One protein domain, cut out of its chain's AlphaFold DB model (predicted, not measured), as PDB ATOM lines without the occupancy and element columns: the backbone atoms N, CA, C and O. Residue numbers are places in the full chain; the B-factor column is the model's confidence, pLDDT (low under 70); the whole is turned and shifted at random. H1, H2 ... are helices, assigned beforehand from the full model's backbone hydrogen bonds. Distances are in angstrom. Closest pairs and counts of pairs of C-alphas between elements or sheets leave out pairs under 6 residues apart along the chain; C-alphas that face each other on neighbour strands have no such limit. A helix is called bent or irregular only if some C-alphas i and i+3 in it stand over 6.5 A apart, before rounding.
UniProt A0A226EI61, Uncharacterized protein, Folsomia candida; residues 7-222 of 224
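What this domain is: This is residues 7 to 222 of the 224 residues of an uncharacterized protein of Folsomia candida (UniProt A0A226EI61). The model is an elongated body of helices in which H3, H6b and H7 run roughly lengthwise, with H1 crossing near one end and H9 crossing H4 and H6a near the other. The printed part has 216 residues with nine named helices, H1 to H9 in order along the chain, and no named strand; the class is all helix. It is compact, with a radius of gyration of the C-alphas of 19.2 A and spans of 64 by 38 by 35 A.

How they stand to each other: H1, residues 7 to 30, and H2, residues 33 to 46, only just touch, with 3 pairs of C-alphas within 8 A, and only at the corner, where the closest C-alphas, of Lys 28 and Leu 34, are 5.3 A apart. H3, residues 60 to 69, touches H2 at a steep tilt of 47 degrees, opposite ways; the closest C-alphas, of Ala 38 and Tyr 66, are 4.7 A apart. H4, residues 75 to 96, forms a helical hairpin with H3 at a shallow tilt of 16 degrees; they only just touch, with 3 pairs within 8 A, closest at Leu 67 and Trp 75, C-alphas 7.3 A apart. H4 is irregular, with C-alphas 77 and 80 7.7 A apart, and has a kink of 37 degrees near residue 82. H5, residues 106 to 109, touches H4, the closest C-alphas, of Ala 95 and Pro 106, being 4.0 A apart. H6, residues 116 to 149, was assigned as one helix by its hydrogen bonds but is bent: C-alphas 126 and 129 are 8.1 A apart, and its arms H6a, residues 116 to 126, and H6b, residues 129 to 149, stand about perpendicular at 75 degrees. H6b touches H3 at 10 degrees, a shallow tilt, closest at Ser 68 and Ile 141, C-alphas 5.5 A apart. H3, H4 and H6b form an up-and-down bundle, each running against the one before. H7, residues 171 to 186, forms a helical hairpin with H6b at 24 degrees; its residues 174 to 178 touch H1, closest at Ile 14 and Lys 174, C-alphas 6.7 A apart. H8, residues 190 to 196, only just touches H6b, with 3 pairs within 8 A, closest at Met 135 and Phe 196, C-alphas 6.9 A apart. H9, residues 204 to 220, touches H6a, closest at Phe 116 and Gly 208, C-alphas 4.1 A apart. Every O i to N i+4 pair is within hydrogen-bond range in H2, H3, H6a, H6b, H8 and H9, but 18 of 20 in H1, 14 of 18 in H4 and 11 of 12 in H7; H5 is too short for one.

Where its parts are: H1 begins at C-alpha 7 (-23.039, -27.215, 29.329) and measures 35.1 A from first to last C-alpha, H4 29.7 A, H6b 30.3 A. H9, 24.2 A, ends at C-alpha 220 (-29.134, 9.137, 54.288).

The domain as a whole: The two C-alphas farthest apart, of Ala 112 and Gly 158, are 63.6 A apart. The printed part has no cut; the links H2 to H3 and H6 to H7 are long. Residues 7 to 9, 113 and 155 to 165 have pLDDT under 70.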
ATOM      1  N   ALA A   7     -24.002 -26.657  28.376       42.69
ATOM      2  CA  ALA A   7     -23.039 -27.215  29.329       42.69
ATOM      3  C   ALA A   7     -21.577 -26.801  29.057       42.69
ATOM      4  O   ALA A   7     -20.810 -26.614  30.004       42.69
ATOM      5  N   THR A   8     -21.195 -26.599  27.791       45.41
ATOM      6  CA  THR A   8     -19.822 -26.235  27.383       45.41
ATOM      7  C   THR A   8     -19.512 -24.747  27.547       45.41
ATOM      8  O   THR A   8     -18.348 -24.373  27.708       45.41
ATOM      9  N   ALA A   9     -20.534 -23.885  27.573       47.19
ATOM     10  CA  ALA A   9     -20.368 -22.482  27.944       47.19
ATOM     11  C   ALA A   9     -19.992 -22.346  29.433       47.19
ATOM     12  O   ALA A   9     -19.113 -21.557  29.771       47.19
ATOM     13  N   ASN A  10     -20.583 -23.169  30.311       74.31
ATOM     14  CA  ASN A  10     -20.377 -23.111  31.763       74.31
ATOM     15  C   ASN A  10     -18.939 -23.494  32.180       74.31
ATOM     16  O   ASN A  10     -18.324 -22.791  32.979       74.31
ATOM     17  N   ASP A  11     -18.341 -24.526  31.571       84.06
ATOM     18  CA  ASP A  11     -16.960 -24.926  31.903       84.06
ATOM     19  C   ASP A  11     -15.927 -23.855  31.559       84.06
ATOM     20  O   ASP A  11     -14.981 -23.640  32.315       84.06
ATOM     21  N   LYS A  12     -16.111 -23.153  30.436       85.56
ATOM     22  CA  LYS A  12     -15.230 -22.042  30.053       85.56
ATOM     23  C   LYS A  12     -15.292 -20.914  31.080       85.56
ATOM     24  O   LYS A  12     -14.246 -20.399  31.461       85.56
ATOM     25  N   PHE A  13     -16.489 -20.574  31.565       86.06
ATOM     26  CA  PHE A  13     -16.650 -19.564  32.612       86.06
ATOM     27  C   PHE A  13     -16.031 -20.001  33.937       86.06
ATOM     28  O   PHE A  13     -15.286 -19.222  34.525       86.06
ATOM     29  N   ILE A  14     -16.277 -21.238  34.376       88.81
ATOM     30  CA  ILE A  14     -15.694 -21.775  35.612       88.81
ATOM     31  C   ILE A  14     -14.164 -21.753  35.533       88.81
ATOM     32  O   ILE A  14     -13.513 -21.202  36.418       88.81
ATOM     33  N   ASN A  15     -13.586 -22.301  34.460       88.38
ATOM     34  CA  ASN A  15     -12.136 -22.311  34.275       88.38
ATOM     35  C   ASN A  15     -11.570 -20.889  34.186       88.38
ATOM     36  O   ASN A  15     -10.536 -20.619  34.781       88.38
ATOM     37  N   GLY A  16     -12.255 -19.965  33.505       89.50
ATOM     38  CA  GLY A  16     -11.847 -18.560  33.444       89.50
ATOM     39  C   GLY A  16     -11.849 -17.880  34.817       89.50
ATOM     40  O   GLY A  16     -10.901 -17.174  35.152       89.50
ATOM     41  N   TYR A  17     -12.867 -18.137  35.642       89.19
ATOM     42  CA  TYR A  17     -12.938 -17.620  37.012       89.19
ATOM     43  C   TYR A  17     -11.782 -18.138  37.870       89.19
ATOM     44  O   TYR A  17     -11.116 -17.359  38.552       89.19
ATOM     45  N   PHE A  18     -11.488 -19.439  37.786       89.62
ATOM     46  CA  PHE A  18     -10.345 -20.019  38.488       89.62
ATOM     47  C   PHE A  18      -9.002 -19.554  37.941       89.62
ATOM     48  O   PHE A  18      -8.084 -19.384  38.733       89.62
ATOM     49  N   ALA A  19      -8.870 -19.314  36.638       89.62
ATOM     50  CA  ALA A  19      -7.641 -18.780  36.061       89.62
ATOM     51  C   ALA A  19      -7.334 -17.381  36.616       89.62
ATOM     52  O   ALA A  19      -6.208 -17.122  37.034       89.62
ATOM     53  N   LEU A  20      -8.344 -16.508  36.703       91.50
ATOM     54  CA  LEU A  20      -8.198 -15.190  37.330       91.50
ATOM     55  C   LEU A  20      -7.880 -15.302  38.825       91.50
ATOM     56  O   LEU A  20      -6.996 -14.608  39.315       91.50
ATOM     57  N   TYR A  21      -8.561 -16.194  39.546       91.31
ATOM     58  CA  TYR A  21      -8.284 -16.413  40.964       91.31
ATOM     59  C   TYR A  21      -6.858 -16.939  41.203       91.31
ATOM     60  O   TYR A  21      -6.144 -16.405  42.044       91.31
ATOM     61  N   ARG A  22      -6.400 -17.920  40.416       88.81
ATOM     62  CA  ARG A  22      -5.020 -18.437  40.451       88.81
ATOM     63  C   ARG A  22      -3.998 -17.348  40.144       88.81
ATOM     64  O   ARG A  22      -2.970 -17.298  40.804       88.81
ATOM     65  N   LEU A  23      -4.285 -16.464  39.189       89.88
ATOM     66  CA  LEU A  23      -3.423 -15.321  38.895       89.88
ATOM     67  C   LEU A  23      -3.298 -14.384  40.107       89.88
ATOM     68  O   LEU A  23      -2.194 -13.970  40.448       89.88
ATOM     69  N   LEU A  24      -4.405 -14.087  40.794       91.25
ATOM     70  CA  LEU A  24      -4.372 -13.290  42.023       91.25
ATOM     71  C   LEU A  24      -3.595 -13.991  43.147       91.25
ATOM     72  O   LEU A  24      -2.858 -13.333  43.876       91.25
ATOM     73  N   LEU A  25      -3.723 -15.314  43.273       89.06
ATOM     74  CA  LEU A  25      -2.957 -16.105  44.239       89.06
ATOM     75  C   LEU A  25      -1.460 -16.133  43.915       89.06
ATOM     76  O   LEU A  25      -0.650 -16.009  44.828       89.06
ATOM     77  N   ALA A  26      -1.089 -16.238  42.638       88.00
ATOM     78  CA  ALA A  26       0.301 -16.138  42.204       88.00
ATOM     79  C   ALA A  26       0.885 -14.766  42.575       88.00
ATOM     80  O   ALA A  26       1.924 -14.702  43.224       88.00
ATOM     81  N   PHE A  27       0.157 -13.676  42.303       89.50
ATOM     82  CA  PHE A  27       0.577 -12.342  42.743       89.50
ATOM     83  C   PHE A  27       0.677 -12.214  44.262       89.50
ATOM     84  O   PHE A  27       1.593 -11.563  44.757       89.50
ATOM     85  N   LYS A  28      -0.237 -12.836  45.012       89.25
ATOM     86  CA  LYS A  28      -0.187 -12.855  46.479       89.25
ATOM     87  C   LYS A  28       1.027 -13.630  47.001       89.25
ATOM     88  O   LYS A  28       1.597 -13.235  48.013       89.25
ATOM     89  N   LYS A  29       1.425 -14.713  46.326       86.44
ATOM     90  CA  LYS A  29       2.619 -15.495  46.666       86.44
ATOM     91  C   LYS A  29       3.903 -14.707  46.397       86.44
ATOM     92  O   LYS A  29       4.790 -14.699  47.245       86.44
ATOM     93  N   ASP A  30       3.967 -14.023  45.256       87.31
ATOM     94  CA  ASP A  30       5.129 -13.222  44.855       87.31
ATOM     95  C   ASP A  30       5.237 -11.905  45.643       87.31
ATOM     96  O   ASP A  30       6.332 -11.377  45.839       87.31
ATOM     97  N   SER A  31       4.105 -11.371  46.106       87.00
ATOM     98  CA  SER A  31       4.020 -10.144  46.894       87.00
ATOM     99  C   SER A  31       3.026 -10.302  48.054       87.00
ATOM    100  O   SER A  31       1.819 -10.076  47.883       87.00
ATOM    101  N   PRO A  32       3.515 -10.648  49.263       81.44
ATOM    102  CA  PRO A  32       2.686 -10.762  50.468       81.44
ATOM    103  C   PRO A  32       1.902  -9.482  50.810       81.44
ATOM    104  O   PRO A  32       0.864  -9.537  51.479       81.44
ATOM    105  N   ASP A  33       2.357  -8.333  50.307       89.38
ATOM    106  CA  ASP A  33       1.685  -7.041  50.449       89.38
ATOM    107  C   ASP A  33       0.266  -7.061  49.868       89.38
ATOM    108  O   ASP A  33      -0.600  -6.345  50.364       89.38
ATOM    109  N   LEU A  34      -0.021  -7.905  48.868       90.38
ATOM    110  CA  LEU A  34      -1.365  -8.016  48.293       90.38
ATOM    111  C   LEU A  34      -2.378  -8.606  49.286       90.38
ATOM    112  O   LEU A  34      -3.510  -8.125  49.372       90.38
ATOM    113  N   GLY A  35      -1.979  -9.627  50.051       90.62
ATOM    114  CA  GLY A  35      -2.819 -10.197  51.109       90.62
ATOM    115  C   GLY A  35      -3.063  -9.181  52.224       90.62
ATOM    116  O   GLY A  35      -4.207  -8.938  52.611       90.62
ATOM    117  N   SER A  36      -1.996  -8.499  52.649       93.06
ATOM    118  CA  SER A  36      -2.073  -7.427  53.650       93.06
ATOM    119  C   SER A  36      -2.963  -6.271  53.184       93.06
ATOM    120  O   SER A  36      -3.795  -5.776  53.941       93.06
ATOM    121  N   PHE A  37      -2.863  -5.883  51.911       94.19
ATOM    122  CA  PHE A  37      -3.717  -4.867  51.306       94.19
ATOM    123  C   PHE A  37      -5.194  -5.272  51.345       94.19
ATOM    124  O   PHE A  37      -6.035  -4.457  51.730       94.19
ATOM    125  N   ALA A  38      -5.520  -6.518  50.983       94.81
ATOM    126  CA  ALA A  38      -6.887  -7.027  51.047       94.81
ATOM    127  C   ALA A  38      -7.434  -6.994  52.486       94.81
ATOM    128  O   ALA A  38      -8.541  -6.494  52.715       94.81
ATOM    129  N   ASP A  39      -6.636  -7.434  53.460       95.69
ATOM    130  CA  ASP A  39      -6.985  -7.388  54.881       95.69
ATOM    131  C   ASP A  39      -7.205  -5.953  55.379       95.69
ATOM    132  O   ASP A  39      -8.150  -5.691  56.127       95.69
ATOM    133  N   GLU A  40      -6.381  -5.001  54.940       94.69
ATOM    134  CA  GLU A  40      -6.562  -3.584  55.247       94.69
ATOM    135  C   GLU A  40      -7.853  -3.022  54.651       94.69
ATOM    136  O   GLU A  40      -8.561  -2.275  55.333       94.69
ATOM    137  N   GLN A  41      -8.188  -3.366  53.401       94.50
ATOM    138  CA  GLN A  41      -9.440  -2.922  52.788       94.50
ATOM    139  C   GLN A  41     -10.644  -3.465  53.561       94.50
ATOM    140  O   GLN A  41     -11.571  -2.709  53.868       94.50
ATOM    141  N   ILE A  42     -10.614  -4.741  53.958       95.50
ATOM    142  CA  ILE A  42     -11.678  -5.338  54.771       95.50
ATOM    143  C   ILE A  42     -11.746  -4.671  56.145       95.50
ATOM    144  O   ILE A  42     -12.822  -4.277  56.591       95.50
ATOM    145  N   GLN A  43     -10.611  -4.447  56.801       95.44
ATOM    146  CA  GLN A  43     -10.581  -3.764  58.091       95.44
ATOM    147  C   GLN A  43     -11.159  -2.345  58.004       95.44
ATOM    148  O   GLN A  43     -11.918  -1.932  58.883       95.44
ATOM    149  N   ARG A  44     -10.836  -1.592  56.944       91.75
ATOM    150  CA  ARG A  44     -11.411  -0.261  56.687       91.75
ATOM    151  C   ARG A  44     -12.917  -0.347  56.469       91.75
ATOM    152  O   ARG A  44     -13.649   0.452  57.047       91.75
ATOM    153  N   ALA A  45     -13.382  -1.333  55.705       90.06
ATOM    154  CA  ALA A  45     -14.802  -1.599  55.486       90.06
ATOM    155  C   ALA A  45     -15.554  -1.968  56.773       90.06
ATOM    156  O   ALA A  45     -16.729  -1.635  56.897       90.06
ATOM    157  N   LEU A  46     -14.893  -2.596  57.745       91.75
ATOM    158  CA  LEU A  46     -15.470  -2.921  59.054       91.75
ATOM    159  C   LEU A  46     -15.370  -1.765  60.066       91.75
ATOM    160  O   LEU A  46     -16.034  -1.783  61.104       91.75
ATOM    161  N   LYS A  47     -14.563  -0.734  59.781       88.75
ATOM    162  CA  LYS A  47     -14.342   0.410  60.675       88.75
ATOM    163  C   LYS A  47     -15.470   1.438  60.564       88.75
ATOM    164  O   LYS A  47     -15.307   2.523  60.008       88.75
ATOM    165  N   GLY A  48     -16.606   1.114  61.172       83.12
ATOM    166  CA  GLY A  48     -17.740   2.022  61.327       83.12
ATOM    167  C   GLY A  48     -19.005   1.541  60.625       83.12
ATOM    168  O   GLY A  48     -19.052   0.481  60.014       83.12
ATOM    169  N   ARG A  49     -20.082   2.317  60.767       80.12
ATOM    170  CA  ARG A  49     -21.415   1.915  60.289       80.12
ATOM    171  C   ARG A  49     -21.591   2.057  58.773       80.12
ATOM    172  O   ARG A  49     -22.312   1.255  58.193       80.12
ATOM    173  N   ASP A  50     -20.941   3.055  58.172       85.31
ATOM    174  CA  ASP A  50     -21.135   3.475  56.773       85.31
ATOM    175  C   ASP A  50     -19.822   3.415  55.966       85.31
ATOM    176  O   ASP A  50     -19.677   4.050  54.925       85.31
ATOM    177  N   SER A  51     -18.828   2.671  56.449       86.69
ATOM    178  CA  SER A  51     -17.513   2.520  55.812       86.69
ATOM    179  C   SER A  51     -17.590   1.844  54.443       86.69
ATOM    180  O   SER A  51     -16.802   2.193  53.570       86.69
ATOM    181  N   LEU A  52     -18.564   0.952  54.229       89.88
ATOM    182  CA  LEU A  52     -18.835   0.292  52.947       89.88
ATOM    183  C   LEU A  52     -19.611   1.159  51.945       89.88
ATOM    184  O   LEU A  52     -19.967   0.664  50.878       89.88
ATOM    185  N   LYS A  53     -19.895   2.434  52.241       91.62
ATOM    186  CA  LYS A  53     -20.659   3.296  51.331       91.62
ATOM    187  C   LYS A  53     -19.987   3.452  49.964       91.62
ATOM    188  O   LYS A  53     -18.776   3.277  49.821       91.62
ATOM    189  N   LYS A  54     -20.768   3.842  48.957       89.81
ATOM    190  CA  LYS A  54     -20.333   3.943  47.554       89.81
ATOM    191  C   LYS A  54     -19.109   4.845  47.344       89.81
ATOM    192  O   LYS A  54     -18.317   4.548  46.458       89.81
ATOM    193  N   ASP A  55     -18.933   5.877  48.171       88.75
ATOM    194  CA  ASP A  55     -17.766   6.773  48.113       88.75
ATOM    195  C   ASP A  55     -16.447   6.057  48.433       88.75
ATOM    196  O   ASP A  55     -15.403   6.428  47.910       88.75
ATOM    197  N   ASN A  56     -16.499   5.040  49.296       87.75
ATOM    198  CA  ASN A  56     -15.323   4.290  49.733       87.75
ATOM    199  C   ASN A  56     -15.171   2.982  48.945       87.75
ATOM    200  O   ASN A  56     -14.063   2.599  48.592       87.75
ATOM    201  N   PHE A  57     -16.289   2.303  48.663       90.31
ATOM    202  CA  PHE A  57     -16.338   1.030  47.943       90.31
ATOM    203  C   PHE A  57     -17.375   1.112  46.828       90.31
ATOM    204  O   PHE A  57     -18.522   0.684  46.984       90.31
ATOM    205  N   ALA A  58     -17.002   1.672  45.678       89.12
ATOM    206  CA  ALA A  58     -17.936   1.875  44.568       89.12
ATOM    207  C   ALA A  58     -18.599   0.563  44.103       89.12
ATOM    208  O   ALA A  58     -19.785   0.562  43.755       89.12
ATOM    209  N   ASN A  59     -17.876  -0.559  44.183       90.25
ATOM    210  CA  ASN A  59     -18.334  -1.881  43.775       90.25
ATOM    211  C   ASN A  59     -18.265  -2.898  44.930       90.25
ATOM    212  O   ASN A  59     -17.189  -3.258  45.393       90.25
ATOM    213  N   LEU A  60     -19.416  -3.426  45.364       93.12
ATOM    214  CA  LEU A  60     -19.460  -4.476  46.392       93.12
ATOM    215  C   LEU A  60     -18.886  -5.819  45.912       93.12
ATOM    216  O   LEU A  60     -18.448  -6.618  46.731       93.12
ATOM    217  N   GLY A  61     -18.860  -6.077  44.603       91.56
ATOM    218  CA  GLY A  61     -18.197  -7.260  44.054       91.56
ATOM    219  C   GLY A  61     -16.685  -7.233  44.272       91.56
ATOM    220  O   GLY A  61     -16.097  -8.269  44.545       91.56
ATOM    221  N   GLU A  62     -16.067  -6.050  44.235       91.81
ATOM    222  CA  GLU A  62     -14.639  -5.882  44.526       91.81
ATOM    223  C   GLU A  62     -14.319  -6.200  45.990       91.81
ATOM    224  O   GLU A  62     -13.347  -6.889  46.284       91.81
ATOM    225  N   PHE A  63     -15.200  -5.801  46.908       94.19
ATOM    226  CA  PHE A  63     -15.074  -6.169  48.317       94.19
ATOM    227  C   PHE A  63     -15.052  -7.695  48.529       94.19
ATOM    228  O   PHE A  63     -14.262  -8.202  49.323       94.19
ATOM    229  N   LEU A  64     -15.869  -8.445  47.780       94.94
ATOM    230  CA  LEU A  64     -15.851  -9.912  47.810       94.94
ATOM    231  C   LEU A  64     -14.558 -10.501  47.218       94.94
ATOM    232  O   LEU A  64     -14.134 -11.575  47.641       94.94
ATOM    233  N   ILE A  65     -13.893  -9.800  46.293       93.81
ATOM    234  CA  ILE A  65     -12.576 -10.212  45.784       93.81
ATOM    235  C   ILE A  65     -11.525 -10.079  46.890       93.81
ATOM    236  O   ILE A  65     -10.777 -11.030  47.113       93.81
ATOM    237  N   TYR A  66     -11.504  -8.967  47.635       94.94
ATOM    238  CA  TYR A  66     -10.606  -8.823  48.790       94.94
ATOM    239  C   TYR A  66     -10.816  -9.951  49.802       94.94
ATOM    240  O   TYR A  66      -9.850 -10.553  50.261       94.94
ATOM    241  N   LEU A  67     -12.073 -10.316  50.074       95.50
ATOM    242  CA  LEU A  67     -12.389 -11.443  50.953       95.50
ATOM    243  C   LEU A  67     -11.819 -12.776  50.447       95.50
ATOM    244  O   LEU A  67     -11.404 -13.607  51.250       95.50
ATOM    245  N   SER A  68     -11.769 -12.987  49.129       93.88
ATOM    246  CA  SER A  68     -11.189 -14.207  48.554       93.88
ATOM    247  C   SER A  68      -9.669 -14.294  48.719       93.88
ATOM    248  O   SER A  68      -9.126 -15.393  48.729       93.88
ATOM    249  N   LEU A  69      -8.996 -13.151  48.883       93.44
ATOM    250  CA  LEU A  69      -7.548 -13.054  49.088       93.44
ATOM    251  C   LEU A  69      -7.148 -12.930  50.562       93.44
ATOM    252  O   LEU A  69      -5.972 -13.097  50.879       93.44
ATOM    253  N   SER A  70      -8.102 -12.648  51.446       93.75
ATOM    254  CA  SER A  70      -7.872 -12.460  52.875       93.75
ATOM    255  C   SER A  70      -7.560 -13.776  53.587       93.75
ATOM    256  O   SER A  70      -8.304 -14.757  53.459       93.75
ATOM    257  N   ASP A  71      -6.493 -13.764  54.388       90.12
ATOM    258  CA  ASP A  71      -6.162 -14.846  55.326       90.12
ATOM    259  C   ASP A  71      -6.760 -14.602  56.717       90.12
ATOM    260  O   ASP A  71      -6.889 -15.527  57.515       90.12
ATOM    261  N   LYS A  72      -7.141 -13.354  57.014       94.44
ATOM    262  CA  LYS A  72      -7.615 -12.927  58.333       94.44
ATOM    263  C   LYS A  72      -9.133 -12.944  58.485       94.44
ATOM    264  O   LYS A  72      -9.620 -13.139  59.597       94.44
ATOM    265  N   TYR A  73      -9.867 -12.682  57.408       96.25
ATOM    266  CA  TYR A  73     -11.314 -12.514  57.445       96.25
ATOM    267  C   TYR A  73     -12.025 -13.578  56.613       96.25
ATOM    268  O   TYR A  73     -11.596 -13.979  55.528       96.25
ATOM    269  N   GLU A  74     -13.177 -14.001  57.115       95.00
ATOM    270  CA  GLU A  74     -14.101 -14.912  56.464       95.00
ATOM    271  C   GLU A  74     -15.449 -14.230  56.225       95.00
ATOM    272  O   GLU A  74     -15.757 -13.161  56.756       95.00
ATOM    273  N   TRP A  75     -16.303 -14.868  55.422       96.88
ATOM    274  CA  TRP A  75     -17.632 -14.337  55.117       96.88
ATOM    275  C   TRP A  75     -18.441 -13.996  56.376       96.88
ATOM    276  O   TRP A  75     -19.097 -12.957  56.418       96.88
ATOM    277  N   LYS A  76     -18.355 -14.820  57.426       96.19
ATOM    278  CA  LYS A  76     -19.057 -14.581  58.696       96.19
ATOM    279  C   LYS A  76     -18.701 -13.227  59.327       96.19
ATOM    280  O   LYS A  76     -19.584 -12.591  59.892       96.19
ATOM    281  N   ASP A  77     -17.464 -12.759  59.154       95.75
ATOM    282  CA  ASP A  77     -16.962 -11.513  59.743       95.75
ATOM    283  C   ASP A  77     -17.491 -10.270  59.013       95.75
ATOM    284  O   ASP A  77     -17.569  -9.185  59.589       95.75
ATOM    285  N   VAL A  78     -17.875 -10.421  57.740       96.12
ATOM    286  CA  VAL A  78     -18.249  -9.305  56.855       96.12
ATOM    287  C   VAL A  78     -19.698  -9.348  56.364       96.12
ATOM    288  O   VAL A  78     -20.185  -8.363  55.811       96.12
ATOM    289  N   SER A  79     -20.393 -10.469  56.559       96.69
ATOM    290  CA  SER A  79     -21.723 -10.738  55.997       96.69
ATOM    291  C   SER A  79     -22.772  -9.689  56.380       96.69
ATOM    292  O   SER A  79     -23.447  -9.144  55.510       96.69
ATOM    293  N   GLU A  80     -22.879  -9.343  57.662       94.62
ATOM    294  CA  GLU A  80     -23.833  -8.351  58.176       94.62
ATOM    295  C   GLU A  80     -23.623  -6.933  57.601       94.62
ATOM    296  O   GLU A  80     -24.562  -6.377  57.015       94.62
ATOM    297  N   PRO A  81     -22.424  -6.316  57.696       95.06
ATOM    298  CA  PRO A  81     -22.202  -5.000  57.099       95.06
ATOM    299  C   PRO A  81     -22.333  -5.024  55.569       95.06
ATOM    300  O   PRO A  81     -22.892  -4.083  54.998       95.06
ATOM    301  N   PHE A  82     -21.910  -6.107  54.906       96.56
ATOM    302  CA  PHE A  82     -22.103  -6.282  53.466       96.56
ATOM    303  C   PHE A  82     -23.586  -6.298  53.083       96.56
ATOM    304  O   PHE A  82     -23.996  -5.592  52.160       96.56
ATOM    305  N   MET A  83     -24.406  -7.081  53.790       96.38
ATOM    306  CA  MET A  83     -25.830  -7.220  53.492       96.38
ATOM    307  C   MET A  83     -26.589  -5.918  53.709       96.38
ATOM    308  O   MET A  83     -27.377  -5.534  52.844       96.38
ATOM    309  N   ARG A  84     -26.295  -5.193  54.793       95.50
ATOM    310  CA  ARG A  84     -26.886  -3.874  55.053       95.50
ATOM    311  C   ARG A  84     -26.616  -2.893  53.913       95.50
ATOM    312  O   ARG A  84     -27.531  -2.209  53.456       95.50
ATOM    313  N   GLU A  85     -25.372  -2.831  53.449       96.88
ATOM    314  CA  GLU A  85     -24.992  -1.948  52.347       96.88
ATOM    315  C   GLU A  85     -25.607  -2.404  51.015       96.88
ATOM    316  O   GLU A  85     -26.116  -1.589  50.243       96.88
ATOM    317  N   CYS A  86     -25.617  -3.714  50.756       96.81
ATOM    318  CA  CYS A  86     -26.264  -4.305  49.586       96.81
ATOM    319  C   CYS A  86     -27.758  -3.949  49.536       96.81
ATOM    320  O   CYS A  86     -28.276  -3.568  48.485       96.81
ATOM    321  N   ASP A  87     -28.448  -4.019  50.674       97.56
ATOM    322  CA  ASP A  87     -29.858  -3.661  50.790       97.56
ATOM    323  C   ASP A  87     -30.094  -2.182  50.510       97.56
ATOM    324  O   ASP A  87     -30.967  -1.860  49.703       97.56
ATOM    325  N   ALA A  88     -29.293  -1.299  51.116       97.44
ATOM    326  CA  ALA A  88     -29.392   0.142  50.913       97.44
ATOM    327  C   ALA A  88     -29.171   0.523  49.440       97.44
ATOM    328  O   ALA A  88     -29.959   1.273  48.868       97.44
ATOM    329  N   ARG A  89     -28.148  -0.036  48.779       96.19
ATOM    330  CA  ARG A  89     -27.897   0.221  47.348       96.19
ATOM    331  C   ARG A  89     -29.018  -0.294  46.453       96.19
ATOM    332  O   ARG A  89     -29.342   0.335  45.446       96.19
ATOM    333  N   ASN A  90     -29.620  -1.427  46.807       97.19
ATOM    334  CA  ASN A  90     -30.691  -2.027  46.020       97.19
ATOM    335  C   ASN A  90     -31.999  -1.224  46.049       97.19
ATOM    336  O   ASN A  90     -32.788  -1.369  45.114       97.19
ATOM    337  N   VAL A  91     -32.214  -0.345  47.040       98.00
ATOM    338  CA  VAL A  91     -33.385   0.556  47.090       98.00
ATOM    339  C   VAL A  91     -33.505   1.376  45.813       98.00
ATOM    340  O   VAL A  91     -34.602   1.500  45.268       98.00
ATOM    341  N   PHE A  92     -32.380   1.865  45.281       96.31
ATOM    342  CA  PHE A  92     -32.373   2.574  44.007       96.31
ATOM    343  C   PHE A  92     -33.023   1.735  42.906       96.31
ATOM    344  O   PHE A  92     -33.912   2.220  42.219       96.31
ATOM    345  N   TRP A  93     -32.644   0.464  42.772       95.00
ATOM    346  CA  TRP A  93     -33.118  -0.385  41.682       95.00
ATOM    347  C   TRP A  93     -34.579  -0.799  41.816       95.00
ATOM    348  O   TRP A  93     -35.294  -0.799  40.817       95.00
ATOM    349  N   TYR A  94     -35.042  -1.149  43.019       96.69
ATOM    350  CA  TYR A  94     -36.426  -1.598  43.169       96.69
ATOM    351  C   TYR A  94     -37.421  -0.446  43.350       96.69
ATOM    352  O   TYR A  94     -38.568  -0.609  42.947       96.69
ATOM    353  N   ALA A  95     -37.015   0.704  43.901       96.56
ATOM    354  CA  ALA A  95     -37.946   1.753  44.331       96.56
ATOM    355  C   ALA A  95     -37.812   3.097  43.588       96.56
ATOM    356  O   ALA A  95     -38.777   3.854  43.545       96.56
ATOM    357  N   LYS A  96     -36.655   3.408  42.984       96.19
ATOM    358  CA  LYS A  96     -36.437   4.683  42.264       96.19
ATOM    359  C   LYS A  96     -36.254   4.507  40.756       96.19
ATOM    360  O   LYS A  96     -36.918   5.179  39.974       96.19
ATOM    361  N   GLY A  97     -35.387   3.582  40.360       93.75
ATOM    362  CA  GLY A  97     -35.037   3.290  38.979       93.75
ATOM    363  C   GLY A  97     -34.404   4.472  38.241       93.75
ATOM    364  O   GLY A  97     -34.024   5.495  38.814       93.75
ATOM    365  N   ASN A  98     -34.285   4.319  36.929       94.50
ATOM    366  CA  ASN A  98     -33.943   5.385  35.993       94.50
ATOM    367  C   ASN A  98     -34.755   5.218  34.697       94.50
ATOM    368  O   ASN A  98     -35.540   4.281  34.567       94.50
ATOM    369  N   ARG A  99     -34.554   6.103  33.713       94.19
ATOM    370  CA  ARG A  99     -35.291   6.072  32.435       94.19
ATOM    371  C   ARG A  99     -35.200   4.728  31.695       94.19
ATOM    372  O   ARG A  99     -36.161   4.343  31.041       94.19
ATOM    373  N   ASN A 100     -34.065   4.037  31.791       94.38
ATOM    374  CA  ASN A 100     -33.822   2.771  31.096       94.38
ATOM    375  C   ASN A 100     -34.218   1.549  31.937       94.38
ATOM    376  O   ASN A 100     -34.349   0.454  31.401       94.38
ATOM    377  N   ASN A 101     -34.381   1.723  33.249       91.56
ATOM    378  CA  ASN A 101     -34.757   0.669  34.182       91.56
ATOM    379  C   ASN A 101     -35.705   1.249  35.247       91.56
ATOM    380  O   ASN A 101     -35.232   1.686  36.303       91.56
ATOM    381  N   PRO A 102     -37.015   1.348  34.952       94.19
ATOM    382  CA  PRO A 102     -37.992   1.932  35.865       94.19
ATOM    383  C   PRO A 102     -38.146   1.091  37.145       94.19
ATOM    384  O   PRO A 102     -37.894  -0.117  37.127       94.19
ATOM    385  N   PRO A 103     -38.561   1.703  38.269       95.69
ATOM    386  CA  PRO A 103     -38.694   0.992  39.534       95.69
ATOM    387  C   PRO A 103     -39.813  -0.050  39.471       95.69
ATOM    388  O   PRO A 103     -40.894   0.212  38.946       95.69
ATOM    389  N   LYS A 104     -39.564  -1.224  40.056       95.19
ATOM    390  CA  LYS A 104     -40.545  -2.321  40.134       95.19
ATOM    391  C   LYS A 104     -41.559  -2.135  41.265       95.19
ATOM    392  O   LYS A 104     -42.682  -2.613  41.161       95.19
ATOM    393  N   CYS A 105     -41.143  -1.492  42.353       96.06
ATOM    394  CA  CYS A 105     -41.911  -1.331  43.586       96.06
ATOM    395  C   CYS A 105     -41.712   0.087  44.176       96.06
ATOM    396  O   CYS A 105     -41.160   0.221  45.276       96.06
ATOM    397  N   PRO A 106     -42.089   1.164  43.454       96.12
ATOM    398  CA  PRO A 106     -41.892   2.545  43.910       96.12
ATOM    399  C   PRO A 106     -42.608   2.871  45.229       96.12
ATOM    400  O   PRO A 106     -42.138   3.698  46.009       96.12
ATOM    401  N   GLU A 107     -43.709   2.181  45.530       95.00
ATOM    402  CA  GLU A 107     -44.465   2.330  46.771       95.00
ATOM    403  C   GLU A 107     -43.646   1.983  48.023       95.00
ATOM    404  O   GLU A 107     -43.947   2.462  49.116       95.00
ATOM    405  N   LEU A 108     -42.579   1.188  47.877       95.75
ATOM    406  CA  LEU A 108     -41.736   0.766  48.996       95.75
ATOM    407  C   LEU A 108     -40.817   1.876  49.529       95.75
ATOM    408  O   LEU A 108     -40.236   1.688  50.601       95.75
ATOM    409  N   LEU A 109     -40.723   3.025  48.843       95.50
ATOM    410  CA  LEU A 109     -40.110   4.241  49.395       95.50
ATOM    411  C   LEU A 109     -40.879   4.773  50.608       95.50
ATOM    412  O   LEU A 109     -40.291   5.431  51.466       95.50
ATOM    413  N   ASN A 110     -42.182   4.494  50.695       92.69
ATOM    414  CA  ASN A 110     -42.952   4.845  51.872       92.69
ATOM    415  C   ASN A 110     -42.545   3.931  53.033       92.69
ATOM    416  O   ASN A 110     -42.730   2.715  52.983       92.69
ATOM    417  N   THR A 111     -41.967   4.521  54.078       91.94
ATOM    418  CA  THR A 111     -41.548   3.816  55.296       91.94
ATOM    419  C   THR A 111     -42.612   3.823  56.391       91.94
ATOM    420  O   THR A 111     -42.392   3.213  57.434       91.94
ATOM    421  N   ALA A 112     -43.728   4.537  56.204       83.25
ATOM    422  CA  ALA A 112     -44.842   4.489  57.140       83.25
ATOM    423  C   ALA A 112     -45.473   3.091  57.097       83.25
ATOM    424  O   ALA A 112     -45.624   2.525  56.016       83.25
ATOM    425  N   THR A 113     -45.760   2.550  58.286       63.66
ATOM    426  CA  THR A 113     -46.462   1.286  58.583       63.66
ATOM    427  C   THR A 113     -47.073   0.576  57.375       63.66
ATOM    428  O   THR A 113     -47.967   1.104  56.716       63.66
ATOM    429  N   GLY A 114     -46.633  -0.655  57.137       72.19
ATOM    430  CA  GLY A 114     -47.157  -1.516  56.087       72.19
ATOM    431  C   GLY A 114     -46.934  -2.982  56.429       72.19
ATOM    432  O   GLY A 114     -46.230  -3.302  57.384       72.19
ATOM    433  N   ASP A 115     -47.534  -3.861  55.636       91.94
ATOM    434  CA  ASP A 115     -47.321  -5.301  55.729       91.94
ATOM    435  C   ASP A 115     -45.840  -5.629  55.458       91.94
ATOM    436  O   ASP A 115     -45.357  -5.584  54.318       91.94
ATOM    437  N   PHE A 116     -45.097  -5.901  56.535       95.38
ATOM    438  CA  PHE A 116     -43.669  -6.195  56.474       95.38
ATOM    439  C   PHE A 116     -43.383  -7.486  55.708       95.38
ATOM    440  O   PHE A 116     -42.425  -7.517  54.933       95.38
ATOM    441  N   ALA A 117     -44.239  -8.501  55.836       96.00
ATOM    442  CA  ALA A 117     -44.064  -9.747  55.104       96.00
ATOM    443  C   ALA A 117     -44.225  -9.515  53.595       96.00
ATOM    444  O   ALA A 117     -43.381  -9.921  52.790       96.00
ATOM    445  N   GLN A 118     -45.244  -8.747  53.200       95.81
ATOM    446  CA  GLN A 118     -45.442  -8.377  51.801       95.81
ATOM    447  C   GLN A 118     -44.303  -7.498  51.257       95.81
ATOM    448  O   GLN A 118     -43.911  -7.656  50.096       95.81
ATOM    449  N   ARG A 119     -43.737  -6.590  52.071       96.69
ATOM    450  CA  ARG A 119     -42.529  -5.827  51.704       96.69
ATOM    451  C   ARG A 119     -41.359  -6.767  51.442       96.69
ATOM    452  O   ARG A 119     -40.714  -6.628  50.404       96.69
ATOM    453  N   ALA A 120     -41.082  -7.697  52.354       97.62
ATOM    454  CA  ALA A 120     -39.979  -8.638  52.213       97.62
ATOM    455  C   ALA A 120     -40.097  -9.415  50.897       97.62
ATOM    456  O   ALA A 120     -39.161  -9.390  50.092       97.62
ATOM    457  N   LYS A 121     -41.277  -9.979  50.611       97.38
ATOM    458  CA  LYS A 121     -41.555 -10.681  49.353       97.38
ATOM    459  C   LYS A 121     -41.289  -9.815  48.115       97.38
ATOM    460  O   LYS A 121     -40.498 -10.202  47.257       97.38
ATOM    461  N   LYS A 122     -41.868  -8.607  48.054       97.44
ATOM    462  CA  LYS A 122     -41.679  -7.679  46.919       97.44
ATOM    463  C   LYS A 122     -40.210  -7.322  46.695       97.44
ATOM    464  O   LYS A 122     -39.740  -7.316  45.558       97.44
ATOM    465  N   VAL A 123     -39.464  -7.035  47.766       97.75
ATOM    466  CA  VAL A 123     -38.036  -6.703  47.643       97.75
ATOM    467  C   VAL A 123     -37.234  -7.910  47.162       97.75
ATOM    468  O   VAL A 123     -36.336  -7.737  46.335       97.75
ATOM    469  N   PHE A 124     -37.535  -9.122  47.636       98.00
ATOM    470  CA  PHE A 124     -36.837 -10.323  47.176       98.00
ATOM    471  C   PHE A 124     -37.030 -10.527  45.669       98.00
ATOM    472  O   PHE A 124     -36.051 -10.585  44.926       98.00
ATOM    473  N   GLU A 125     -38.281 -10.523  45.206       97.19
ATOM    474  CA  GLU A 125     -38.638 -10.666  43.788       97.19
ATOM    475  C   GLU A 125     -37.977  -9.579  42.924       97.19
ATOM    476  O   GLU A 125     -37.395  -9.855  41.868       97.19
ATOM    477  N   ALA A 126     -37.991  -8.328  43.393       97.00
ATOM    478  CA  ALA A 126     -37.396  -7.214  42.667       97.00
ATOM    479  C   ALA A 126     -35.865  -7.311  42.572       97.00
ATOM    480  O   ALA A 126     -35.297  -6.892  41.556       97.00
ATOM    481  N   THR A 127     -35.212  -7.883  43.592       96.81
ATOM    482  CA  THR A 127     -33.748  -7.932  43.741       96.81
ATOM    483  C   THR A 127     -33.134  -9.312  43.488       96.81
ATOM    484  O   THR A 127     -31.918  -9.453  43.625       96.81
ATOM    485  N   VAL A 128     -33.917 -10.304  43.042       95.31
ATOM    486  CA  VAL A 128     -33.496 -11.714  42.896       95.31
ATOM    487  C   VAL A 128     -32.179 -11.887  42.136       95.31
ATOM    488  O   VAL A 128     -31.319 -12.652  42.556       95.31
ATOM    489  N   VAL A 129     -31.956 -11.117  41.066       92.25
ATOM    490  CA  VAL A 129     -30.709 -11.170  40.284       92.25
ATOM    491  C   VAL A 129     -29.502 -10.789  41.144       92.25
ATOM    492  O   VAL A 129     -28.520 -11.526  41.183       92.25
ATOM    493  N   SER A 130     -29.591  -9.684  41.892       94.06
ATOM    494  CA  SER A 130     -28.515  -9.259  42.797       94.06
ATOM    495  C   SER A 130     -28.261 -10.290  43.900       94.06
ATOM    496  O   SER A 130     -27.110 -10.561  44.232       94.06
ATOM    497  N   ARG A 131     -29.318 -10.936  44.415       96.50
ATOM    498  CA  ARG A 131     -29.204 -11.963  45.458       96.50
ATOM    499  C   ARG A 131     -28.540 -13.226  44.932       96.50
ATOM    500  O   ARG A 131     -27.668 -13.769  45.601       96.50
ATOM    501  N   ARG A 132     -28.866 -13.642  43.706       95.25
ATOM    502  CA  ARG A 132     -28.206 -14.767  43.030       95.25
ATOM    503  C   ARG A 132     -26.717 -14.517  42.805       95.25
ATOM    504  O   ARG A 132     -25.922 -15.425  43.025       95.25
ATOM    505  N   LEU A 133     -26.332 -13.291  42.444       93.75
ATOM    506  CA  LEU A 133     -24.919 -12.917  42.330       93.75
ATOM    507  C   LEU A 133     -24.196 -13.035  43.676       93.75
ATOM    508  O   LEU A 133     -23.138 -13.650  43.730       93.75
ATOM    509  N   VAL A 134     -24.777 -12.516  44.763       96.38
ATOM    510  CA  VAL A 134     -24.192 -12.650  46.111       96.38
ATOM    511  C   VAL A 134     -24.054 -14.123  46.507       96.38
ATOM    512  O   VAL A 134     -22.973 -14.543  46.907       96.38
ATOM    513  N   MET A 135     -25.112 -14.922  46.334       96.38
ATOM    514  CA  MET A 135     -25.096 -16.357  46.636       96.38
ATOM    515  C   MET A 135     -23.989 -17.098  45.881       96.38
ATOM    516  O   MET A 135     -23.231 -17.859  46.484       96.38
ATOM    517  N   PHE A 136     -23.867 -16.844  44.575       93.31
ATOM    518  CA  PHE A 136     -22.821 -17.446  43.758       93.31
ATOM    519  C   PHE A 136     -21.427 -17.030  44.233       93.31
ATOM    520  O   PHE A 136     -20.584 -17.896  44.429       93.31
ATOM    521  N   GLN A 137     -21.186 -15.735  44.468       93.38
ATOM    522  CA  GLN A 137     -19.871 -15.236  44.882       93.38
ATOM    523  C   GLN A 137     -19.441 -15.790  46.242       93.38
ATOM    524  O   GLN A 137     -18.333 -16.301  46.370       93.38
ATOM    525  N   VAL A 138     -20.325 -15.769  47.246       95.19
ATOM    526  CA  VAL A 138     -20.029 -16.306  48.586       95.19
ATOM    527  C   VAL A 138     -19.657 -17.789  48.511       95.19
ATOM    528  O   VAL A 138     -18.692 -18.236  49.134       95.19
ATOM    529  N   ARG A 139     -20.394 -18.569  47.712       93.31
ATOM    530  CA  ARG A 139     -20.107 -19.996  47.525       93.31
ATOM    531  C   ARG A 139     -18.862 -20.245  46.688       93.31
ATOM    532  O   ARG A 139     -18.099 -21.144  47.031       93.31
ATOM    533  N   PHE A 140     -18.633 -19.454  45.646       91.62
ATOM    534  CA  PHE A 140     -17.409 -19.524  44.859       91.62
ATOM    535  C   PHE A 140     -16.186 -19.288  45.744       91.62
ATOM    536  O   PHE A 140     -15.294 -20.126  45.737       91.62
ATOM    537  N   ILE A 141     -16.179 -18.232  46.566       93.31
ATOM    538  CA  ILE A 141     -15.079 -17.928  47.498       93.31
ATOM    539  C   ILE A 141     -14.812 -19.111  48.425       93.31
ATOM    540  O   ILE A 141     -13.669 -19.533  48.564       93.31
ATOM    541  N   SER A 142     -15.861 -19.695  49.011       92.75
ATOM    542  CA  SER A 142     -15.718 -20.876  49.866       92.75
ATOM    543  C   SER A 142     -15.087 -22.058  49.119       92.75
ATOM    544  O   SER A 142     -14.164 -22.685  49.631       92.75
ATOM    545  N   VAL A 143     -15.540 -22.368  47.902       90.81
ATOM    546  CA  VAL A 143     -14.956 -23.452  47.094       90.81
ATOM    547  C   VAL A 143     -13.507 -23.134  46.715       90.81
ATOM    548  O   VAL A 143     -12.646 -24.001  46.823       90.81
ATOM    549  N   ALA A 144     -13.232 -21.902  46.297       90.00
ATOM    550  CA  ALA A 144     -11.927 -21.463  45.834       90.00
ATOM    551  C   ALA A 144     -10.877 -21.477  46.954       90.00
ATOM    552  O   ALA A 144      -9.792 -22.017  46.744       90.00
ATOM    553  N   LYS A 145     -11.216 -20.979  48.153       90.69
ATOM    554  CA  LYS A 145     -10.344 -21.049  49.338       90.69
ATOM    555  C   LYS A 145     -10.072 -22.493  49.756       90.69
ATOM    556  O   LYS A 145      -8.914 -22.862  49.879       90.69
ATOM    557  N   ASN A 146     -11.100 -23.344  49.825       90.00
ATOM    558  CA  ASN A 146     -10.916 -24.767  50.147       90.00
ATOM    559  C   ASN A 146      -9.988 -25.490  49.151       90.00
ATOM    560  O   ASN A 146      -9.169 -26.317  49.543       90.00
ATOM    561  N   LEU A 147     -10.117 -25.214  47.848       87.50
ATOM    562  CA  LEU A 147      -9.250 -25.818  46.829       87.50
ATOM    563  C   LEU A 147      -7.814 -25.278  46.895       87.50
ATOM    564  O   LEU A 147      -6.877 -26.003  46.574       87.50
ATOM    565  N   TRP A 148      -7.634 -24.021  47.298       86.06
ATOM    566  CA  TRP A 148      -6.314 -23.449  47.545       86.06
ATOM    567  C   TRP A 148      -5.652 -24.071  48.780       86.06
ATOM    568  O   TRP A 148      -4.570 -24.629  48.668       86.06
ATOM    569  N   GLU A 149      -6.336 -24.063  49.924       86.31
ATOM    570  CA  GLU A 149      -5.828 -24.571  51.209       86.31
ATOM    571  C   GLU A 149      -5.534 -26.079  51.188       86.31
ATOM    572  O   GLU A 149      -4.676 -26.557  51.923       86.31
ATOM    573  N   SER A 150      -6.221 -26.837  50.328       84.88
ATOM    574  CA  SER A 150      -5.946 -28.264  50.104       84.88
ATOM    575  C   SER A 150      -4.812 -28.536  49.107       84.88
ATOM    576  O   SER A 150      -4.582 -29.694  48.765       84.88
ATOM    577  N   GLY A 151      -4.139 -27.501  48.593       81.06
ATOM    578  CA  GLY A 151      -3.059 -27.621  47.608       81.06
ATOM    579  C   GLY A 151      -3.527 -27.970  46.188       81.06
ATOM    580  O   GLY A 151      -2.718 -28.089  45.273       81.06
ATOM    581  N   VAL A 152      -4.838 -28.108  45.955       79.88
ATOM    582  CA  VAL A 152      -5.411 -28.531  44.661       79.88
ATOM    583  C   VAL A 152      -5.251 -27.467  43.568       79.88
ATOM    584  O   VAL A 152      -5.286 -27.792  42.380       79.88
ATOM    585  N   LEU A 153      -5.120 -26.194  43.952       77.06
ATOM    586  CA  LEU A 153      -4.835 -25.082  43.035       77.06
ATOM    587  C   LEU A 153      -3.359 -24.663  43.027       77.06
ATOM    588  O   LEU A 153      -3.031 -23.714  42.313       77.06
ATOM    589  N   GLU A 154      -2.495 -25.305  43.817       70.88
ATOM    590  CA  GLU A 154      -1.070 -24.983  43.810       70.88
ATOM    591  C   GLU A 154      -0.428 -25.415  42.493       70.88
ATOM    592  O   GLU A 154      -0.644 -26.514  41.992       70.88
ATOM    593  N   ILE A 155       0.385 -24.516  41.942       59.84
ATOM    594  CA  ILE A 155       1.096 -24.710  40.672       59.84
ATOM    595  C   ILE A 155       2.362 -25.571  40.883       59.84
ATOM    596  O   ILE A 155       2.877 -26.171  39.942       59.84
ATOM    597  N   GLU A 156       2.867 -25.634  42.120       53.44
ATOM    598  CA  GLU A 156       4.174 -26.209  42.476       53.44
ATOM    599  C   GLU A 156       4.118 -27.581  43.153       53.44
ATOM    600  O   GLU A 156       5.172 -28.187  43.350       53.44
ATOM    601  N   SER A 157       2.935 -28.098  43.497       49.56
ATOM    602  CA  SER A 157       2.807 -29.461  44.009       49.56
ATOM    603  C   SER A 157       3.173 -30.430  42.878       49.56
ATOM    604  O   SER A 157       2.398 -30.695  41.957       49.56
ATOM    605  N   GLY A 158       4.430 -30.888  42.904       45.38
ATOM    606  CA  GLY A 158       5.123 -31.732  41.922       45.38
ATOM    607  C   GLY A 158       4.516 -33.121  41.694       45.38
ATOM    608  O   GLY A 158       5.179 -34.018  41.185       45.38
ATOM    609  N   ASP A 159       3.243 -33.289  42.022       46.59
ATOM    610  CA  ASP A 159       2.461 -34.514  41.974       46.59
ATOM    611  C   ASP A 159       1.911 -34.771  40.554       46.59
ATOM    612  O   ASP A 159       1.124 -35.688  40.327       46.59
ATOM    613  N   GLY A 160       2.272 -33.933  39.572       47.88
ATOM    614  CA  GLY A 160       1.891 -34.068  38.159       47.88
ATOM    615  C   GLY A 160       0.411 -33.793  37.848       47.88
ATOM    616  O   GLY A 160       0.043 -33.690  36.677       47.88
ATOM    617  N   ALA A 161      -0.443 -33.629  38.861       51.12
ATOM    618  CA  ALA A 161      -1.890 -33.520  38.693       51.12
ATOM    619  C   ALA A 161      -2.367 -32.162  38.138       51.12
ATOM    620  O   ALA A 161      -3.319 -32.152  37.357       51.12
ATOM    621  N   ASP A 162      -1.740 -31.029  38.491       52.62
ATOM    622  CA  ASP A 162      -2.104 -29.710  37.928       52.62
ATOM    623  C   ASP A 162      -1.427 -29.452  36.569       52.62
ATOM    624  O   ASP A 162      -2.075 -28.964  35.640       52.62
ATOM    625  N   PHE A 163      -0.179 -29.912  36.384       54.12
ATOM    626  CA  PHE A 163       0.470 -29.972  35.064       54.12
ATOM    627  C   PHE A 163      -0.341 -30.818  34.074       54.12
ATOM    628  O   PHE A 163      -0.551 -30.400  32.938       54.12
ATOM    629  N   GLY A 164      -0.880 -31.960  34.517       59.25
ATOM    630  CA  GLY A 164      -1.773 -32.797  33.712       59.25
ATOM    631  C   GLY A 164      -3.115 -32.140  33.367       59.25
ATOM    632  O   GLY A 164      -3.813 -32.608  32.468       59.25
ATOM    633  N   ARG A 165      -3.483 -31.047  34.050       69.25
ATOM    634  CA  ARG A 165      -4.711 -30.276  33.806       69.25
ATOM    635  C   ARG A 165      -4.465 -28.963  33.070       69.25
ATOM    636  O   ARG A 165      -5.444 -28.304  32.738       69.25
ATOM    637  N   PHE A 166      -3.216 -28.573  32.806       75.38
ATOM    638  CA  PHE A 166      -2.872 -27.319  32.118       75.38
ATOM    639  C   PHE A 166      -3.536 -26.077  32.742       75.38
ATOM    640  O   PHE A 166      -4.012 -25.186  32.038       75.38
ATOM    641  N   GLY A 167      -3.626 -26.038  34.074       75.50
ATOM    642  CA  GLY A 167      -4.253 -24.933  34.800       75.50
ATOM    643  C   GLY A 167      -5.785 -24.998  34.913       75.50
ATOM    644  O   GLY A 167      -6.403 -24.075  35.450       75.50
ATOM    645  N   LEU A 168      -6.421 -26.062  34.408       82.62
ATOM    646  CA  LEU A 168      -7.867 -26.264  34.509       82.62
ATOM    647  C   LEU A 168      -8.263 -26.763  35.902       82.62
ATOM    648  O   LEU A 168      -7.585 -27.586  36.518       82.62
ATOM    649  N   VAL A 169      -9.427 -26.320  36.381       84.81
ATOM    650  CA  VAL A 169      -9.942 -26.784  37.671       84.81
ATOM    651  C   VAL A 169     -10.352 -28.268  37.581       84.81
ATOM    652  O   VAL A 169     -10.840 -28.701  36.531       84.81
ATOM    653  N   PRO A 170     -10.192 -29.078  38.647       84.00
ATOM    654  CA  PRO A 170     -10.687 -30.455  38.661       84.00
ATOM    655  C   PRO A 170     -12.186 -30.581  38.364       84.00
ATOM    656  O   PRO A 170     -12.997 -29.739  38.755       84.00
ATOM    657  N   ASP A 171     -12.574 -31.691  37.736       84.38
ATOM    658  CA  ASP A 171     -13.962 -31.922  37.319       84.38
ATOM    659  C   ASP A 171     -14.942 -31.974  38.494       84.38
ATOM    660  O   ASP A 171     -16.062 -31.483  38.367       84.38
ATOM    661  N   CYS A 172     -14.522 -32.458  39.668       81.94
ATOM    662  CA  CYS A 172     -15.361 -32.423  40.870       81.94
ATOM    663  C   CYS A 172     -15.752 -30.988  41.268       81.94
ATOM    664  O   CYS A 172     -16.894 -30.744  41.661       81.94
ATOM    665  N   ALA A 173     -14.851 -30.015  41.097       84.38
ATOM    666  CA  ALA A 173     -15.135 -28.606  41.344       84.38
ATOM    667  C   ALA A 173     -16.042 -28.010  40.257       84.38
ATOM    668  O   ALA A 173     -16.946 -27.239  40.583       84.38
ATOM    669  N   LYS A 174     -15.868 -28.408  38.986       86.62
ATOM    670  CA  LYS A 174     -16.781 -28.010  37.896       86.62
ATOM    671  C   LYS A 174     -18.195 -28.513  38.151       86.62
ATOM    672  O   LYS A 174     -19.139 -27.736  38.072       86.62
ATOM    673  N   VAL A 175     -18.342 -29.794  38.497       86.75
ATOM    674  CA  VAL A 175     -19.634 -30.405  38.840       86.75
ATOM    675  C   VAL A 175     -20.265 -29.670  40.021       86.75
ATOM    676  O   VAL A 175     -21.427 -29.276  39.937       86.75
ATOM    677  N   ARG A 176     -19.489 -29.391  41.075       85.88
ATOM    678  CA  ARG A 176     -19.970 -28.648  42.247       85.88
ATOM    679  C   ARG A 176     -20.453 -27.236  41.897       85.88
ATOM    680  O   ARG A 176     -21.523 -26.842  42.349       85.88
ATOM    681  N   LEU A 177     -19.714 -26.479  41.086       87.06
ATOM    682  CA  LEU A 177     -20.109 -25.117  40.688       87.06
ATOM    683  C   LEU A 177     -21.240 -25.083  39.653       87.06
ATOM    684  O   LEU A 177     -22.034 -24.144  39.640       87.06
ATOM    685  N   LYS A 178     -21.359 -26.111  38.810       87.31
ATOM    686  CA  LYS A 178     -22.531 -26.295  37.945       87.31
ATOM    687  C   LYS A 178     -23.788 -26.564  38.775       87.31
ATOM    688  O   LYS A 178     -24.807 -25.923  38.530       87.31
ATOM    689  N   GLY A 179     -23.696 -27.450  39.770       87.50
ATOM    690  CA  GLY A 179     -24.775 -27.714  40.727       87.50
ATOM    691  C   GLY A 179     -25.159 -26.463  41.517       87.50
ATOM    692  O   GLY A 179     -26.335 -26.132  41.612       87.50
ATOM    693  N   LEU A 180     -24.165 -25.671  41.932       87.94
ATOM    694  CA  LEU A 180     -24.386 -24.404  42.629       87.94
ATOM    695  C   LEU A 180     -25.323 -23.456  41.863       87.94
ATOM    696  O   LEU A 180     -26.169 -22.810  42.473       87.94
ATOM    697  N   TYR A 181     -25.196 -23.360  40.537       83.75
ATOM    698  CA  TYR A 181     -26.104 -22.532  39.739       83.75
ATOM    699  C   TYR A 181     -27.556 -23.017  39.838       83.75
ATOM    700  O   TYR A 181     -28.473 -22.203  39.943       83.75
ATOM    701  N   GLN A 182     -27.766 -24.336  39.822       86.44
ATOM    702  CA  GLN A 182     -29.094 -24.924  39.976       86.44
ATOM    703  C   GLN A 182     -29.656 -24.608  41.364       86.44
ATOM    704  O   GLN A 182     -30.782 -24.122  41.445       86.44
ATOM    705  N   ASP A 183     -28.852 -24.762  42.418       91.12
ATOM    706  CA  ASP A 183     -29.257 -24.461  43.795       91.12
ATOM    707  C   ASP A 183     -29.647 -22.983  43.963       91.12
ATOM    708  O   ASP A 183     -30.706 -22.660  44.499       91.12
ATOM    709  N   VAL A 184     -28.833 -22.068  43.423       92.31
ATOM    710  CA  VAL A 184     -29.062 -20.611  43.445       92.31
ATOM    711  C   VAL A 184     -30.381 -20.219  42.771       92.31
ATOM    712  O   VAL A 184     -31.027 -19.250  43.178       92.31
ATOM    713  N   VAL A 185     -30.793 -20.942  41.727       89.38
ATOM    714  CA  VAL A 185     -32.055 -20.678  41.020       89.38
ATOM    715  C   VAL A 185     -33.273 -21.144  41.825       89.38
ATOM    716  O   VAL A 185     -34.326 -20.527  41.676       89.38
ATOM    717  N   GLN A 186     -33.130 -22.153  42.692       92.94
ATOM    718  CA  GLN A 186     -34.215 -22.658  43.548       92.94
ATOM    719  C   GLN A 186     -34.512 -21.765  44.763       92.94
ATOM    720  O   GLN A 186     -35.579 -21.884  45.366       92.94
ATOM    721  N   VAL A 187     -33.601 -20.861  45.132       96.06
ATOM    722  CA  VAL A 187     -33.804 -19.941  46.257       96.06
ATOM    723  C   VAL A 187     -34.800 -18.844  45.872       96.06
ATOM    724  O   VAL A 187     -34.500 -17.970  45.053       96.06
ATOM    725  N   ASN A 188     -35.977 -18.878  46.503       94.88
ATOM    726  CA  ASN A 188     -37.124 -18.025  46.168       94.88
ATOM    727  C   ASN A 188     -37.612 -17.134  47.327       94.88
ATOM    728  O   ASN A 188     -38.609 -16.430  47.170       94.88
ATOM    729  N   GLY A 189     -36.917 -17.137  48.467       96.88
ATOM    730  CA  GLY A 189     -37.290 -16.374  49.656       96.88
ATOM    731  C   GLY A 189     -36.089 -15.946  50.497       96.88
ATOM    732  O   GLY A 189     -34.948 -16.356  50.263       96.88
ATOM    733  N   TRP A 190     -36.345 -15.077  51.479       97.81
ATOM    734  CA  TRP A 190     -35.302 -14.555  52.365       97.81
ATOM    735  C   TRP A 190     -34.749 -15.608  53.311       97.81
ATOM    736  O   TRP A 190     -33.540 -15.623  53.539       97.81
ATOM    737  N   THR A 191     -35.605 -16.475  53.850       96.56
ATOM    738  CA  THR A 191     -35.198 -17.538  54.774       96.56
ATOM    739  C   THR A 191     -34.153 -18.437  54.126       96.56
ATOM    740  O   THR A 191     -33.061 -18.606  54.670       96.56
ATOM    741  N   GLU A 192     -34.464 -18.944  52.932       96.62
ATOM    742  CA  GLU A 192     -33.581 -19.799  52.149       96.62
ATOM    743  C   GLU A 192     -32.341 -19.027  51.704       96.62
ATOM    744  O   GLU A 192     -31.246 -19.571  51.745       96.62
ATOM    745  N   PHE A 193     -32.474 -17.750  51.330       98.00
ATOM    746  CA  PHE A 193     -31.329 -16.916  50.960       98.00
ATOM    747  C   PHE A 193     -30.336 -16.740  52.114       98.00
ATOM    748  O   PHE A 193     -29.141 -16.945  51.908       98.00
ATOM    749  N   PHE A 194     -30.797 -16.376  53.315       98.00
ATOM    750  CA  PHE A 194     -29.914 -16.172  54.466       98.00
ATOM    751  C   PHE A 194     -29.246 -17.474  54.893       98.00
ATOM    752  O   PHE A 194     -28.037 -17.488  55.113       98.00
ATOM    753  N   GLU A 195     -29.993 -18.577  54.919       96.25
ATOM    754  CA  GLU A 195     -29.418 -19.903  55.138       96.25
ATOM    755  C   GLU A 195     -28.375 -20.250  54.071       96.25
ATOM    756  O   GLU A 195     -27.270 -20.697  54.387       96.25
ATOM    757  N   PHE A 196     -28.684 -19.975  52.804       96.81
ATOM    758  CA  PHE A 196     -27.770 -20.217  51.703       96.81
ATOM    759  C   PHE A 196     -26.486 -19.413  51.867       96.81
ATOM    760  O   PHE A 196     -25.407 -19.947  51.667       96.81
ATOM    761  N   VAL A 197     -26.533 -18.152  52.281       96.75
ATOM    762  CA  VAL A 197     -25.299 -17.393  52.524       96.75
ATOM    763  C   VAL A 197     -24.695 -17.655  53.909       96.75
ATOM    764  O   VAL A 197     -23.717 -17.016  54.254       96.75
ATOM    765  N   GLY A 198     -25.196 -18.605  54.703       96.75
ATOM    766  CA  GLY A 198     -24.624 -18.929  56.019       96.75
ATOM    767  C   GLY A 198     -24.837 -17.837  57.072       96.75
ATOM    768  O   GLY A 198     -23.994 -17.640  57.942       96.75
ATOM    769  N   MET A 199     -25.944 -17.106  56.970       97.44
ATOM    770  CA  MET A 199     -26.383 -16.092  57.925       97.44
ATOM    771  C   MET A 199     -27.591 -16.584  58.729       97.44
ATOM    772  O   MET A 199     -28.247 -17.568  58.383       97.44
ATOM    773  N   VAL A 200     -27.907 -15.872  59.813       95.88
ATOM    774  CA  VAL A 200     -29.076 -16.171  60.646       95.88
ATOM    775  C   VAL A 200     -30.355 -15.988  59.824       95.88
ATOM    776  O   VAL A 200     -30.565 -14.937  59.218       95.88
ATOM    777  N   ARG A 201     -31.220 -17.010  59.819       95.69
ATOM    778  CA  ARG A 201     -32.537 -16.947  59.169       95.69
ATOM    779  C   ARG A 201     -33.346 -15.772  59.730       95.69
ATOM    780  O   ARG A 201     -33.344 -15.525  60.935       95.69
ATOM    781  N   ARG A 202     -34.071 -15.077  58.855       94.06
ATOM    782  CA  ARG A 202     -34.982 -13.985  59.219       94.06
ATOM    783  C   ARG A 202     -36.396 -14.370  58.819       94.06
ATOM    784  O   ARG A 202     -36.587 -14.871  57.713       94.06
ATOM    785  N   SER A 203     -37.368 -14.122  59.693       95.38
ATOM    786  CA  SER A 203     -38.770 -14.186  59.284       95.38
ATOM    787  C   SER A 203     -39.059 -13.071  58.274       95.38
ATOM    788  O   SER A 203     -38.391 -12.033  58.282       95.38
ATOM    789  N   ASP A 204     -40.071 -13.242  57.424       95.44
ATOM    790  CA  ASP A 204     -40.450 -12.194  56.467       95.44
ATOM    791  C   ASP A 204     -40.886 -10.896  57.168       95.44
ATOM    792  O   ASP A 204     -40.669  -9.804  56.643       95.44
ATOM    793  N   VAL A 205     -41.439 -10.989  58.381       95.25
ATOM    794  CA  VAL A 205     -41.825  -9.821  59.187       95.25
ATOM    795  C   VAL A 205     -40.589  -9.063  59.677       95.25
ATOM    796  O   VAL A 205     -40.479  -7.859  59.436       95.25
ATOM    797  N   ASP A 206     -39.631  -9.757  60.297       95.19
ATOM    798  CA  ASP A 206     -38.386  -9.134  60.772       95.19
ATOM    799  C   ASP A 206     -37.613  -8.531  59.602       95.19
ATOM    800  O   ASP A 206     -37.168  -7.381  59.643       95.19
ATOM    801  N   ARG A 207     -37.525  -9.289  58.506       97.12
ATOM    802  CA  ARG A 207     -36.821  -8.859  57.308       97.12
ATOM    803  C   ARG A 207     -37.487  -7.657  56.650       97.12
ATOM    804  O   ARG A 207     -36.802  -6.744  56.195       97.12
ATOM    805  N   GLY A 208     -38.815  -7.614  56.616       96.88
ATOM    806  CA  GLY A 208     -39.550  -6.446  56.146       96.88
ATOM    807  C   GLY A 208     -39.230  -5.194  56.963       96.88
ATOM    808  O   GLY A 208     -39.028  -4.127  56.379       96.88
ATOM    809  N   SER A 209     -39.108  -5.321  58.286       95.69
ATOM    810  CA  SER A 209     -38.684  -4.221  59.159       95.69
ATOM    811  C   SER A 209     -37.244  -3.768  58.866       95.69
ATOM    812  O   SER A 209     -36.995  -2.577  58.676       95.69
ATOM    813  N   GLU A 210     -36.291  -4.692  58.715       96.50
ATOM    814  CA  GLU A 210     -34.907  -4.362  58.323       96.50
ATOM    815  C   GLU A 210     -34.838  -3.628  56.972       96.50
ATOM    816  O   GLU A 210     -34.056  -2.693  56.787       96.50
ATOM    817  N   LEU A 211     -35.686  -4.013  56.018       97.56
ATOM    818  CA  LEU A 211     -35.751  -3.381  54.701       97.56
ATOM    819  C   LEU A 211     -36.340  -1.963  54.751       97.56
ATOM    820  O   LEU A 211     -36.042  -1.160  53.867       97.56
ATOM    821  N   VAL A 212     -37.123  -1.613  55.777       97.25
ATOM    822  CA  VAL A 212     -37.490  -0.211  56.045       97.25
ATOM    823  C   VAL A 212     -36.260   0.593  56.462       97.25
ATOM    824  O   VAL A 212     -36.057   1.705  55.968       97.25
ATOM    825  N   GLU A 213     -35.407   0.033  57.319       96.00
ATOM    826  CA  GLU A 213     -34.142   0.676  57.688       96.00
ATOM    827  C   GLU A 213     -33.218   0.837  56.476       96.00
ATOM    828  O   GLU A 213     -32.601   1.890  56.320       96.00
ATOM    829  N   ALA A 214     -33.192  -0.129  55.554       97.38
ATOM    830  CA  ALA A 214     -32.439  -0.006  54.305       97.38
ATOM    831  C   ALA A 214     -32.882   1.203  53.458       97.38
ATOM    832  O   ALA A 214     -32.032   1.911  52.921       97.38
ATOM    833  N   VAL A 215     -34.189   1.504  53.388       97.69
ATOM    834  CA  VAL A 215     -34.707   2.711  52.709       97.69
ATOM    835  C   VAL A 215     -34.216   3.986  53.398       97.69
ATOM    836  O   VAL A 215     -33.762   4.920  52.732       97.69
ATOM    837  N   LYS A 216     -34.243   4.027  54.735       96.56
ATOM    838  CA  LYS A 216     -33.740   5.174  55.511       96.56
ATOM    839  C   LYS A 216     -32.238   5.384  55.302       96.56
ATOM    840  O   LYS A 216     -31.803   6.519  55.108       96.56
ATOM    841  N   VAL A 217     -31.454   4.305  55.304       96.31
ATOM    842  CA  VAL A 217     -30.006   4.340  55.049       96.31
ATOM    843  C   VAL A 217     -29.721   4.784  53.617       96.31
ATOM    844  O   VAL A 217     -28.910   5.683  53.422       96.31
ATOM    845  N   SER A 218     -30.436   4.239  52.631       97.38
ATOM    846  CA  SER A 218     -30.330   4.639  51.223       97.38
ATOM    847  C   SER A 218     -30.518   6.145  51.038       97.38
ATOM    848  O   SER A 218     -29.698   6.798  50.392       97.38
ATOM    849  N   LYS A 219     -31.552   6.719  51.666       96.81
ATOM    850  CA  LYS A 219     -31.798   8.166  51.654       96.81
ATOM    851  C   LYS A 219     -30.682   8.945  52.357       96.81
ATOM    852  O   LYS A 219     -30.210   9.941  51.819       96.81
ATOM    853  N   ARG A 220     -30.233   8.496  53.538       96.44
ATOM    854  CA  ARG A 220     -29.134   9.137  54.288       96.44
ATOM    855  C   ARG A 220     -27.837   9.186  53.478       96.44
ATOM    856  O   ARG A 220     -27.132  10.185  53.535       96.44
ATOM    857  N   LEU A 221     -27.530   8.113  52.751       95.62
ATOM    858  CA  LEU A 221     -26.317   7.976  51.942       95.62
ATOM    859  C   LEU A 221     -26.460   8.548  50.521       95.62
ATOM    860  O   LEU A 221     -25.506   8.502  49.752       95.62
ATOM    861  N   GLY A 222     -27.628   9.092  50.159       95.31
ATOM    862  CA  GLY A 222     -27.852   9.728  48.858       95.31
ATOM    863  C   GLY A 222     -27.980   8.756  47.680       95.31
ATOM    864  O   GLY A 222     -27.790   9.154  46.533       95.31
TER     865      GLY A 222